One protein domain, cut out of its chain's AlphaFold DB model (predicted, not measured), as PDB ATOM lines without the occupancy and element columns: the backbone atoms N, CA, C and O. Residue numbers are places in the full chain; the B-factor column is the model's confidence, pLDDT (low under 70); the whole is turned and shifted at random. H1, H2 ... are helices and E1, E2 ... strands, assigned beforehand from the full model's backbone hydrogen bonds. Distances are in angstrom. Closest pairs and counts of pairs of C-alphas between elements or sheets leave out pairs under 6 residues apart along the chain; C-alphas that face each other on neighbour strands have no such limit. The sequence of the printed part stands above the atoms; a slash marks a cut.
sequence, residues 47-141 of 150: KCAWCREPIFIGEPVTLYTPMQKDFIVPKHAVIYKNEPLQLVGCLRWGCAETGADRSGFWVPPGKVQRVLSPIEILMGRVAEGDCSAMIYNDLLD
ATOM      1  N   LYS A  47      16.627  20.025   0.926       95.94
ATOM      2  CA  LYS A  47      16.122  20.187  -0.442       95.94
ATOM      3  C   LYS A  47      15.384  21.511  -0.570       95.94
ATOM      4  O   LYS A  47      14.605  21.869   0.311       95.94
ATOM      5  N   CYS A  48      15.594  22.205  -1.684       93.38
ATOM      6  CA  CYS A  48      14.783  23.355  -2.062       93.38
ATOM      7  C   CYS A  48      13.305  22.955  -2.137       93.38
ATOM      8  O   CYS A  48      12.978  21.985  -2.822       93.38
ATOM      9  N   ALA A  49      12.422  23.727  -1.496       91.94
ATOM     10  CA  ALA A  49      10.981  23.472  -1.507       91.94
ATOM     11  C   ALA A  49      10.355  23.471  -2.920       91.94
ATOM     12  O   ALA A  49       9.296  22.881  -3.113       91.94
ATOM     13  N   TRP A  50      11.014  24.104  -3.900       87.44
ATOM     14  CA  TRP A  50      10.531  24.231  -5.278       87.44
ATOM     15  C   TRP A  50      11.169  23.203  -6.223       87.44
ATOM     16  O   TRP A  50      10.507  22.281  -6.691       87.44
ATOM     17  N   CYS A  51      12.470  23.336  -6.509       89.56
ATOM     18  CA  CYS A  51      13.157  22.499  -7.501       89.56
ATOM     19  C   CYS A  51      13.739  21.198  -6.946       89.56
ATOM     20  O   CYS A  51      14.256  20.401  -7.720       89.56
ATOM     21  N   ARG A  52      13.672  20.965  -5.626       92.94
ATOM     22  CA  ARG A  52      14.198  19.770  -4.931       92.94
ATOM     23  C   ARG A  52      15.718  19.599  -4.953       92.94
ATOM     24  O   ARG A  52      16.219  18.703  -4.275       92.94
ATOM     25  N   GLU A  53      16.436  20.461  -5.665       93.31
ATOM     26  CA  GLU A  53      17.895  20.515  -5.650       93.31
ATOM     27  C   GLU A  53      18.418  20.787  -4.229       93.31
ATOM     28  O   GLU A  53      17.777  21.524  -3.463       93.31
ATOM     29  N   PRO A  54      19.584  20.230  -3.859       95.38
ATOM     30  CA  PRO A  54      20.155  20.412  -2.532       95.38
ATOM     31  C   PRO A  54      20.492  21.878  -2.245       95.38
ATOM     32  O   PRO A  54      20.853  22.637  -3.145       95.38
ATOM     33  N   ILE A  55      20.410  22.267  -0.979       94.62
ATOM     34  CA  ILE A  55      20.912  23.535  -0.452       94.62
ATOM     35  C   ILE A  55      21.978  23.186   0.577       94.62
ATOM     36  O   ILE A  55      21.683  22.651   1.650       94.62
ATOM     37  N   PHE A  56      23.229  23.446   0.216       93.62
ATOM     38  CA  PHE A  56      24.376  23.210   1.080       93.62
ATOM     39  C   PHE A  56      24.546  24.344   2.089       93.62
ATOM     40  O   PHE A  56      24.105  25.473   1.889       93.62
ATOM     41  N   ILE A  57      25.227  24.040   3.190       90.31
ATOM     42  CA  ILE A  57      25.635  25.051   4.164       90.31
ATOM     43  C   ILE A  57      26.456  26.152   3.477       90.31
ATOM     44  O   ILE A  57      27.364  25.875   2.694       90.31
ATOM     45  N   GLY A  58      26.136  27.401   3.803       87.00
ATOM     46  CA  GLY A  58      26.705  28.611   3.222       87.00
ATOM     47  C   GLY A  58      26.028  29.058   1.928       87.00
ATOM     48  O   GLY A  58      26.294  30.170   1.476       87.00
ATOM     49  N   GLU A  59      25.150  28.248   1.324       90.31
ATOM     50  CA  GLU A  59      24.436  28.665   0.117       90.31
ATOM     51  C   GLU A  59      23.350  29.707   0.447       90.31
ATOM     52  O   GLU A  59      22.717  29.655   1.513       90.31
ATOM     53  N   PRO A  60      23.133  30.684  -0.451       89.81
ATOM     54  CA  PRO A  60      22.078  31.667  -0.287       89.81
ATOM     55  C   PRO A  60      20.702  31.015  -0.445       89.81
ATOM     56  O   PRO A  60      20.484  30.164  -1.314       89.81
ATOM     57  N   VAL A  61      19.757  31.474   0.368       90.88
ATOM     58  CA  VAL A  61      18.374  30.995   0.371       90.88
ATOM     59  C   VAL A  61      17.391  32.125   0.109       90.88
ATOM     60  O   VAL A  61      17.666  33.297   0.387       90.88
ATOM     61  N   THR A  62      16.226  31.751  -0.396       89.12
ATOM     62  CA  THR A  62      15.025  32.587  -0.448       89.12
ATOM     63  C   THR A  62      13.946  31.997   0.467       89.12
ATOM     64  O   THR A  62      14.052  30.842   0.892       89.12
ATOM     65  N   LEU A  63      12.935  32.794   0.800       86.94
ATOM     66  CA  LEU A  63      11.765  32.365   1.558       86.94
ATOM     67  C   LEU A  63      10.537  32.486   0.667       86.94
ATOM     68  O   LEU A  63      10.238  33.565   0.165       86.94
ATOM     69  N   TYR A  64       9.846  31.370   0.474       82.12
ATOM     70  CA  TYR A  64       8.672  31.283  -0.379       82.12
ATOM     71  C   TYR A  64       7.398  31.212   0.460       82.12
ATOM     72  O   TYR A  64       7.249  30.294   1.270       82.12
ATOM     73  N   THR A  65       6.477  32.143   0.220       84.69
ATOM     74  CA  THR A  65       5.117  32.119   0.768       84.69
ATOM     75  C   THR A  65       4.159  31.648  -0.328       84.69
ATOM     76  O   THR A  65       3.967  32.375  -1.306       84.69
ATOM     77  N   PRO A  66       3.554  30.452  -0.223       81.75
ATOM     78  CA  PRO A  66       2.577  30.005  -1.206       81.75
ATOM     79  C   PRO A  66       1.334  30.901  -1.191       81.75
ATOM     80  O   PRO A  66       0.764  31.171  -0.138       81.75
ATOM     81  N   MET A  67       0.891  31.333  -2.374       76.69
ATOM     82  CA  MET A  67      -0.322  32.154  -2.528       76.69
ATOM     83  C   MET A  67      -1.606  31.317  -2.624       76.69
ATOM     84  O   MET A  67      -2.701  31.809  -2.351       76.69
ATOM     85  N   GLN A  68      -1.485  30.054  -3.036       77.62
ATOM     86  CA  GLN A  68      -2.619  29.146  -3.196       77.62
ATOM     87  C   GLN A  68      -3.102  28.663  -1.823       77.62
ATOM     88  O   GLN A  68      -2.322  28.129  -1.035       77.62
ATOM     89  N   LYS A  69      -4.397  28.841  -1.535       75.38
ATOM     90  CA  LYS A  69      -5.002  28.468  -0.240       75.38
ATOM     91  C   LYS A  69      -4.969  26.962   0.029       75.38
ATOM     92  O   LYS A  69      -4.972  26.547   1.181       75.38
ATOM     93  N   ASP A  70      -4.955  26.163  -1.027       84.06
ATOM     94  CA  ASP A  70      -4.910  24.703  -1.032       84.06
ATOM     95  C   ASP A  70      -3.496  24.154  -1.277       84.06
ATOM     96  O   ASP A  70      -3.324  22.962  -1.534       84.06
ATOM     97  N   PHE A  71      -2.465  25.000  -1.170       84.50
ATOM     98  CA  PHE A  71      -1.083  24.574  -1.334       84.50
ATOM     99  C   PHE A  71      -0.705  23.492  -0.312       84.50
ATOM    100  O   PHE A  71      -0.732  23.705   0.902       84.50
ATOM    101  N   ILE A  72      -0.283  22.332  -0.814       89.69
ATOM    102  CA  ILE A  72       0.179  21.219   0.016       89.69
ATOM    103  C   ILE A  72       1.692  21.322   0.194       89.69
ATOM    104  O   ILE A  72       2.453  21.200  -0.768       89.69
ATOM    105  N   VAL A  73       2.137  21.476   1.444       91.44
ATOM    106  CA  VAL A  73       3.564  21.538   1.781       91.44
ATOM    107  C   VAL A  73       4.275  20.242   1.365       91.44
ATOM    108  O   VAL A  73       3.915  19.159   1.841       91.44
ATOM    109  N   PRO A  74       5.315  20.309   0.513       91.19
ATOM    110  CA  PRO A  74       6.092  19.128   0.167       91.19
ATOM    111  C   PRO A  74       6.788  18.544   1.402       91.19
ATOM    112  O   PRO A  74       7.442  19.266   2.144       91.19
ATOM    113  N   LYS A  75       6.752  17.215   1.584       95.00
ATOM    114  CA  LYS A  75       7.336  16.535   2.766       95.00
ATOM    115  C   LYS A  75       8.823  16.821   3.023       95.00
ATOM    116  O   LYS A  75       9.301  16.612   4.128       95.00
ATOM    117  N   HIS A  76       9.565  17.216   1.991       92.69
ATOM    118  CA  HIS A  76      10.997  17.515   2.076       92.69
ATOM    119  C   HIS A  76      11.292  18.994   2.346       92.69
ATOM    120  O   HIS A  76      12.453  19.343   2.556       92.69
ATOM    121  N   ALA A  77      10.284  19.862   2.238       93.19
ATOM    122  CA  ALA A  77      10.462  21.293   2.377       93.19
ATOM    123  C   ALA A  77      10.719  21.632   3.844       93.19
ATOM    124  O   ALA A  77      10.003  21.185   4.739       93.19
ATOM    125  N   VAL A  78      11.736  22.454   4.080       95.19
ATOM    126  CA  VAL A  78      11.962  23.034   5.400       95.19
ATOM    127  C   VAL A  78      11.013  24.207   5.577       95.19
ATOM    128  O   VAL A  78      10.998  25.128   4.755       95.19
ATOM    129  N   ILE A  79      10.239  24.173   6.657       93.81
ATOM    130  CA  ILE A  79       9.371  25.272   7.066       93.81
ATOM    131  C   ILE A  79      10.210  26.257   7.880       93.81
ATOM    132  O   ILE A  79      10.806  25.891   8.891       93.81
ATOM    133  N   TYR A  80      10.263  27.504   7.424       91.06
ATOM    134  CA  TYR A  80      10.901  28.608   8.138       91.06
ATOM    135  C   TYR A  80       9.943  29.254   9.147       91.06
ATOM    136  O   TYR A  80      10.330  29.514  10.286       91.06
ATOM    137  N   LYS A  81       8.690  29.479   8.741       86.12
ATOM    138  CA  LYS A  81       7.622  30.090   9.547       86.12
ATOM    139  C   LYS A  81       6.291  29.431   9.186       86.12
ATOM    140  O   LYS A  81       6.102  29.062   8.032       86.12
ATOM    141  N   ASN A  82       5.388  29.257  10.152       84.19
ATOM    142  CA  ASN A  82       4.069  28.661   9.898       84.19
ATOM    143  C   ASN A  82       2.997  29.704   9.544       84.19
ATOM    144  O   ASN A  82       2.093  29.394   8.777       84.19
ATOM    145  N   GLU A  83       3.090  30.925  10.081       82.75
ATOM    146  CA  GLU A  83       2.063  31.965   9.921       82.75
ATOM    147  C   GLU A  83       2.693  33.362   9.712       82.75
ATOM    148  O   GLU A  83       3.200  33.945  10.672       82.75
ATOM    149  N   PRO A  84       2.685  33.912   8.478       78.06
ATOM    150  CA  PRO A  84       2.332  33.219   7.238       78.06
ATOM    151  C   PRO A  84       3.294  32.052   6.962       78.06
ATOM    152  O   PRO A  84       4.447  32.064   7.401       78.06
ATOM    153  N   LEU A  85       2.810  31.033   6.247       85.38
ATOM    154  CA  LEU A  85       3.624  29.879   5.874       85.38
ATOM    155  C   LEU A  85       4.782  30.337   4.984       85.38
ATOM    156  O   LEU A  85       4.554  30.884   3.911       85.38
ATOM    157  N   GLN A  86       6.014  30.069   5.406       88.06
ATOM    158  CA  GLN A  86       7.224  30.359   4.647       88.06
ATOM    159  C   GLN A  86       8.092  29.111   4.551       88.06
ATOM    160  O   GLN A  86       8.433  28.493   5.562       88.06
ATOM    161  N   LEU A  87       8.479  28.759   3.330       91.38
ATOM    162  CA  LEU A  87       9.306  27.597   3.019       91.38
ATOM    163  C   LEU A  87      10.687  28.029   2.531       91.38
ATOM    164  O   LEU A  87      10.830  29.048   1.854       91.38
ATOM    165  N   VAL A  88      11.710  27.235   2.841       92.75
ATOM    166  CA  VAL A  88      13.084  27.518   2.406       92.75
ATOM    167  C   VAL A  88      13.284  27.100   0.946       92.75
ATOM    168  O   VAL A  88      13.142  25.928   0.582       92.75
ATOM    169  N   GLY A  89      13.651  28.068   0.108       92.06
ATOM    170  CA  GLY A  89      13.990  27.878  -1.302       92.06
ATOM    171  C   GLY A  89      15.459  28.186  -1.599       92.06
ATOM    172  O   GLY A  89      16.138  28.882  -0.843       92.06
ATOM    173  N   CYS A  90      15.965  27.682  -2.725       91.69
ATOM    174  CA  CYS A  90      17.299  28.026  -3.222       91.69
ATOM    175  C   CYS A  90      17.261  29.278  -4.105       91.69
ATOM    176  O   CYS A  90      16.268  29.523  -4.784       91.69
ATOM    177  N   LEU A  91      18.376  30.005  -4.183       87.81
ATOM    178  CA  LEU A  91      18.517  31.194  -5.032       87.81
ATOM    179  C   LEU A  91      18.997  30.887  -6.469       87.81
ATOM    180  O   LEU A  91      19.671  31.703  -7.095       87.81
ATOM    181  N   ARG A  92      18.742  29.680  -6.986       85.00
ATOM    182  CA  ARG A  92      19.076  29.334  -8.379       85.00
ATOM    183  C   ARG A  92      18.120  30.071  -9.323       85.00
ATOM    184  O   ARG A  92      16.962  30.266  -8.969       85.00
ATOM    185  N   TRP A  93      18.577  30.395 -10.533       75.75
ATOM    186  CA  TRP A  93      17.805  31.147 -11.540       75.75
ATOM    187  C   TRP A  93      16.394  30.596 -11.807       75.75
ATOM    188  O   TRP A  93      15.476  31.367 -12.032       75.75
ATOM    189  N   GLY A  94      16.196  29.276 -11.730       74.25
ATOM    190  CA  GLY A  94      14.876  28.653 -11.910       74.25
ATOM    191  C   GLY A  94      13.962  28.657 -10.674       74.25
ATOM    192  O   GLY A  94      12.906  28.039 -10.715       74.25
ATOM    193  N   CYS A  95      14.377  29.257  -9.556       77.50
ATOM    194  CA  CYS A  95      13.601  29.306  -8.306       77.50
ATOM    195  C   CYS A  95      13.453  30.711  -7.724       77.50
ATOM    196  O   CYS A  95      12.524  30.943  -6.960       77.50
ATOM    197  N   ALA A  96      14.360  31.626  -8.056       67.81
ATOM    198  CA  ALA A  96      14.218  33.045  -7.773       67.81
ATOM    199  C   ALA A  96      14.303  33.770  -9.118       67.81
ATOM    200  O   ALA A  96      15.402  33.892  -9.659       67.81
ATOM    201  N   GLU A  97      13.162  34.212  -9.661       51.53
ATOM    202  CA  GLU A  97      13.056  34.797 -11.012       51.53
ATOM    203  C   GLU A  97      14.027  35.962 -11.246       51.53
ATOM    204  O   GLU A  97      14.461  36.197 -12.370       51.53
ATOM    205  N   THR A  98      14.433  36.662 -10.186       55.25
ATOM    206  CA  THR A  98      15.360  37.796 -10.280       55.25
ATOM    207  C   THR A  98      16.667  37.588  -9.514       55.25
ATOM    208  O   THR A  98      17.546  38.448  -9.555       55.25
ATOM    209  N   GLY A  99      16.805  36.496  -8.746       54.22
ATOM    210  CA  GLY A  99      17.878  36.338  -7.752       54.22
ATOM    211  C   GLY A  99      17.925  37.446  -6.678       54.22
ATOM    212  O   GLY A  99      18.785  37.399  -5.797       54.22
ATOM    213  N   ALA A 100      17.015  38.426  -6.722       59.56
ATOM    214  CA  ALA A 100      16.969  39.575  -5.825       59.56
ATOM    215  C   ALA A 100      16.281  39.244  -4.492       59.56
ATOM    216  O   ALA A 100      16.500  39.933  -3.497       59.56
ATOM    217  N   ASP A 101      15.554  38.125  -4.427       71.19
ATOM    218  CA  ASP A 101      14.811  37.669  -3.246       71.19
ATOM    219  C   ASP A 101      15.682  36.939  -2.216       71.19
ATOM    220  O   ASP A 101      15.203  36.090  -1.446       71.19
ATOM    221  N   ARG A 102      16.993  37.227  -2.198       83.50
ATOM    222  CA  ARG A 102      17.906  36.620  -1.229       83.50
ATOM    223  C   ARG A 102      17.458  37.009   0.165       83.50
ATOM    224  O   ARG A 102      17.599  38.144   0.604       83.50
ATOM    225  N   SER A 103      17.013  35.995   0.880       83.94
ATOM    226  CA  SER A 103      16.474  36.117   2.217       83.94
ATOM    227  C   SER A 103      17.509  35.797   3.295       83.94
ATOM    228  O   SER A 103      17.310  36.100   4.470       83.94
ATOM    229  N   GLY A 104      18.631  35.190   2.927       88.50
ATOM    230  CA  GLY A 104      19.690  34.885   3.871       88.50
ATOM    231  C   GLY A 104      20.594  33.776   3.379       88.50
ATOM    232  O   GLY A 104      20.719  33.550   2.173       88.50
ATOM    233  N   PHE A 105      21.186  33.068   4.333       89.44
ATOM    234  CA  PHE A 105      22.048  31.920   4.090       89.44
ATOM    235  C   PHE A 105      21.584  30.719   4.905       89.44
ATOM    236  O   PHE A 105      21.107  30.867   6.035       89.44
ATOM    237  N   TRP A 106      21.746  29.527   4.340       92.81
ATOM    238  CA  TRP A 106      21.601  28.285   5.088       92.81
ATOM    239  C   TRP A 106      22.858  28.060   5.927       92.81
ATOM    240  O   TRP A 106      23.938  27.872   5.374       92.81
ATOM    241  N   VAL A 107      22.764  28.113   7.253       89.12
ATOM    242  CA  VAL A 107      23.934  28.037   8.146       89.12
ATOM    243  C   VAL A 107      23.807  26.898   9.153       89.12
ATOM    244  O   VAL A 107      22.694  26.447   9.433       89.12
ATOM    245  N   PRO A 108      24.918  26.425   9.743       87.00
ATOM    246  CA  PRO A 108      24.854  25.392  10.766       87.00
ATOM    247  C   PRO A 108      24.086  25.867  12.017       87.00
ATOM    248  O   PRO A 108      24.111  27.062  12.339       87.00
ATOM    249  N   PRO A 109      23.416  24.962  12.754       89.31
ATOM    250  CA  PRO A 109      23.240  23.531  12.483       89.31
ATOM    251  C   PRO A 109      21.998  23.224  11.614       89.31
ATOM    252  O   PRO A 109      21.254  22.296  11.902       89.31
ATOM    253  N   GLY A 110      21.741  24.015  10.568       87.00
ATOM    254  CA  GLY A 110      20.579  23.856   9.691       87.00
ATOM    255  C   GLY A 110      19.481  24.873   9.987       87.00
ATOM    256  O   GLY A 110      18.356  24.517  10.331       87.00
ATOM    257  N   LYS A 111      19.816  26.158   9.876       90.38
ATOM    258  CA  LYS A 111      18.875  27.270  10.047       90.38
ATOM    259  C   LYS A 111      19.083  28.330   8.978       90.38
ATOM    260  O   LYS A 111      20.178  28.486   8.440       90.38
ATOM    261  N   VAL A 112      18.042  29.112   8.722       87.88
ATOM    262  CA  VAL A 112      18.156  30.316   7.899       87.88
ATOM    263  C   VAL A 112      18.715  31.444   8.760       87.88
ATOM    264  O   VAL A 112      18.066  31.890   9.707       87.88
ATOM    265  N   GLN A 113      19.905  31.935   8.424       87.25
ATOM    266  CA  GLN A 113      20.391  33.216   8.928       87.25
ATOM    267  C   GLN A 113      19.898  34.319   8.000       87.25
ATOM    268  O   GLN A 113      20.385  34.452   6.876       87.25
ATOM    269  N   ARG A 114      18.916  35.095   8.471       84.19
ATOM    270  CA  ARG A 114      18.353  36.221   7.724       84.19
ATOM    271  C   ARG A 114      19.415  37.286   7.476       84.19
ATOM    272  O   ARG A 114      20.205  37.611   8.361       84.19
ATOM    273  N   VAL A 115      19.391  37.840   6.273       78.81
ATOM    274  CA  VAL A 115      20.146  39.037   5.903       78.81
ATOM    275  C   VAL A 115      19.154  39.982   5.258       78.81
ATOM    276  O   VAL A 115      18.426  39.560   4.362       78.81
ATOM    277  N   LEU A 116      19.128  41.228   5.728       69.12
ATOM    278  CA  LEU A 116      18.229  42.236   5.182       69.12
ATOM    279  C   LEU A 116      18.543  42.471   3.701       69.12
ATOM    280  O   LEU A 116      19.712  42.589   3.310       69.12
ATOM    281  N   SER A 117      17.505  42.533   2.874       69.44
ATOM    282  CA  SER A 117      17.644  42.962   1.486       69.44
ATOM    283  C   SER A 117      17.941  44.469   1.431       69.44
ATOM    284  O   SER A 117      17.572  45.205   2.350       69.44
ATOM    285  N   PRO A 118      18.578  44.979   0.361       65.56
ATOM    286  CA  PRO A 118      18.755  46.420   0.188       65.56
ATOM    287  C   PRO A 118      17.438  47.200   0.276       65.56
ATOM    288  O   PRO A 118      17.416  48.291   0.829       65.56
ATOM    289  N   ILE A 119      16.331  46.621  -0.200       68.25
ATOM    290  CA  ILE A 119      14.994  47.218  -0.092       68.25
ATOM    291  C   ILE A 119      14.537  47.266   1.371       68.25
ATOM    292  O   ILE A 119      14.081  48.308   1.818       68.25
ATOM    293  N   GLU A 120      14.708  46.189   2.143       68.00
ATOM    294  CA  GLU A 120      14.375  46.155   3.580       68.00
ATOM    295  C   GLU A 120      15.187  47.183   4.380       68.00
ATOM    296  O   GLU A 120      14.665  47.827   5.290       68.00
ATOM    297  N   ILE A 121      16.454  47.382   4.004       66.62
ATOM    298  CA  ILE A 121      17.328  48.410   4.584       66.62
ATOM    299  C   ILE A 121      16.824  49.814   4.225       66.62
ATOM    300  O   ILE A 121      16.745  50.665   5.103       66.62
ATOM    301  N   LEU A 122      16.462  50.056   2.961       65.06
ATOM    302  CA  LEU A 122      15.950  51.351   2.491       65.06
ATOM    303  C   LEU A 122      14.559  51.687   3.051       65.06
ATOM    304  O   LEU A 122      14.240  52.858   3.241       65.06
ATOM    305  N   MET A 123      13.725  50.672   3.285       61.19
ATOM    306  CA  MET A 123      12.368  50.812   3.819       61.19
ATOM    307  C   MET A 123      12.315  50.817   5.348       61.19
ATOM    308  O   MET A 123      11.308  51.247   5.915       61.19
ATOM    309  N   GLY A 124      13.376  50.358   6.020       58.78
ATOM    310  CA  GLY A 124      13.602  50.638   7.432       58.78
ATOM    311  C   GLY A 124      13.618  52.147   7.622       58.78
ATOM    312  O   GLY A 124      14.446  52.849   7.040       58.78
ATOM    313  N   ARG A 125      12.651  52.674   8.372       50.84
ATOM    314  CA  ARG A 125      12.589  54.112   8.609       50.84
ATOM    315  C   ARG A 125      13.847  54.515   9.368       50.84
ATOM    316  O   ARG A 125      14.043  54.093  10.498       50.84
ATOM    317  N   VAL A 126      14.619  55.440   8.804       46.25
ATOM    318  CA  VAL A 126      15.378  56.411   9.600       46.25
ATOM    319  C   VAL A 126      14.344  57.358  10.228       46.25
ATOM    320  O   VAL A 126      14.208  58.509   9.832       46.25
ATOM    321  N   ALA A 127      13.501  56.839  11.123       41.94
ATOM    322  CA  ALA A 127      12.694  57.663  12.004       41.94
ATOM    323  C   ALA A 127      13.572  57.903  13.230       41.94
ATOM    324  O   ALA A 127      13.863  56.966  13.966       41.94
ATOM    325  N   GLU A 128      14.082  59.129  13.337       41.56
ATOM    326  CA  GLU A 128      14.786  59.717  14.481       41.56
ATOM    327  C   GLU A 128      14.975  58.772  15.688       41.56
ATOM    328  O   GLU A 128      14.130  58.684  16.573       41.56
ATOM    329  N   GLY A 129      16.113  58.072  15.719       49.22
ATOM    330  CA  GLY A 129      16.579  57.342  16.902       49.22
ATOM    331  C   GLY A 129      16.236  55.852  16.991       49.22
ATOM    332  O   GLY A 129      16.724  55.217  17.924       49.22
ATOM    333  N   ASP A 130      15.492  55.272  16.046       47.62
ATOM    334  CA  ASP A 130      15.178  53.835  16.057       47.62
ATOM    335  C   ASP A 130      15.658  53.137  14.772       47.62
ATOM    336  O   ASP A 130      15.123  53.339  13.684       47.62
ATOM    337  N   CYS A 131      16.698  52.305  14.882       45.81
ATOM    338  CA  CYS A 131      17.200  51.469  13.785       45.81
ATOM    339  C   CYS A 131      16.343  50.201  13.631       45.81
ATOM    340  O   CYS A 131      16.859  49.081  13.684       45.81
ATOM    341  N   SER A 132      15.031  50.352  13.450       52.66
ATOM    342  CA  SER A 132      14.136  49.232  13.170       52.66
ATOM    343  C   SER A 132      14.033  49.008  11.654       52.66
ATOM    344  O   SER A 132      13.324  49.695  10.920       52.66
ATOM    345  N   ALA A 133      14.793  48.032  11.147       52.22
ATOM    346  CA  ALA A 133      14.651  47.571   9.767       52.22
ATOM    347  C   ALA A 133      13.282  46.898   9.575       52.22
ATOM    348  O   ALA A 133      12.892  46.041  10.372       52.22
ATOM    349  N   MET A 134      12.560  47.251   8.509       49.66
ATOM    350  CA  MET A 134      11.276  46.630   8.190       49.66
ATOM    351  C   MET A 134      11.499  45.438   7.258       49.66
ATOM    352  O   MET A 134      11.998  45.591   6.144       49.66
ATOM    353  N   ILE A 135      11.121  44.241   7.710       55.72
ATOM    354  CA  ILE A 135      11.220  43.014   6.916       55.72
ATOM    355  C   ILE A 135      10.082  42.991   5.886       55.72
ATOM    356  O   ILE A 135       8.958  42.596   6.179       55.72
ATOM    357  N   TYR A 136      10.387  43.433   4.670       54.94
ATOM    358  CA  TYR A 136       9.480  43.478   3.526       54.94
ATOM    359  C   TYR A 136       9.010  42.082   3.099       54.94
ATOM    360  O   TYR A 136       7.848  41.924   2.761       54.94
ATOM    361  N   ASN A 137       9.845  41.040   3.196       53.84
ATOM    362  CA  ASN A 137       9.402  39.669   2.875       53.84
ATOM    363  C   ASN A 137       8.498  39.035   3.952       53.84
ATOM    364  O   ASN A 137       8.040  37.908   3.776       53.84
ATOM    365  N   ASP A 138       8.243  39.731   5.064       48.09
ATOM    366  CA  ASP A 138       7.257  39.347   6.087       48.09
ATOM    367  C   ASP A 138       5.975  40.193   5.973       48.09
ATOM    368  O   ASP A 138       5.113  40.199   6.856       48.09
ATOM    369  N   LEU A 139       5.834  40.936   4.870       42.84
ATOM    370  CA  LEU A 139       4.619  41.658   4.568       42.84
ATOM    371  C   LEU A 139       3.537  40.695   4.060       42.84
ATOM    372  O   LEU A 139       3.540  40.260   2.915       42.84
ATOM    373  N   LEU A 140       2.532  40.557   4.926       50.69
ATOM    374  CA  LEU A 140       1.106  40.682   4.614       50.69
ATOM    375  C   LEU A 140       0.309  39.382   4.489       50.69
ATOM    376  O   LEU A 140       0.660  38.431   3.801       50.69
ATOM    377  N   ASP A 141      -0.864  39.451   5.117       45.16
ATOM    378  CA  ASP A 141      -2.134  38.992   4.563       45.16
ATOM    379  C   ASP A 141      -2.048  38.709   3.042       45.16
ATOM    380  O   ASP A 141      -1.906  39.652   2.253       45.16
TER     381      ASP A 141
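What this domain is: This is residues 47 to 141 of the 150 residues of an uncharacterized protein of Candidatus Staskawiczbacteria bacterium RIFCSPHIGHO2_02_FULL_34_9 (UniProt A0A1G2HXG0). With little regular structure, a small, strongly twisted five-stranded sheet sits among long loops, while H1 and the loop after it reach away to one side. The 95 printed residues, 29 in named elements, run E1 to E5, then H1; the antiparallel sheet's order is E2 E3 E1 E4 E5. The class is mixed; the whole is compact, radius of gyration of the C-alphas 14.1 A, spans 45 by 32 by 26 A.

Where its parts are: E1, residues 60 to 64, begins at C-alpha (22.078, 31.667, -0.287) and is 13.4 A long. E2, residues 79 to 82, E3, residues 85 to 90, 16.5 A long, E4, residues 104 to 107, E5, residues 111 to 114, and H1, residues 118 to 123, follow; H1 ends at C-alpha (12.368, 50.812, 3.819).

How they stand to each other: Hairpin E2 and E3 has N 80 and O 86 within hydrogen-bond range, 2.8 A. E3 and E1 are antiparallel, 147 degrees, with N 62 and O 89 at 2.9 A. E1 and E4 meet only at a point, where C-alphas 60 and 105 face each other, 4.4 A. Hairpin E4 and E5 has N 105 and O 113 at 3.0 A. H1, with every O i to N i+4 pair within range, is not on the sheet.

The domain as a whole: The C-alphas farthest apart, Lys 75 and Glu 128, are 45.4 A apart. The printed part has no cut. Links E1 to E2 and E3 to E4 are long. The pLDDT is under 70 in residues 96 to 100 and 116 to 141.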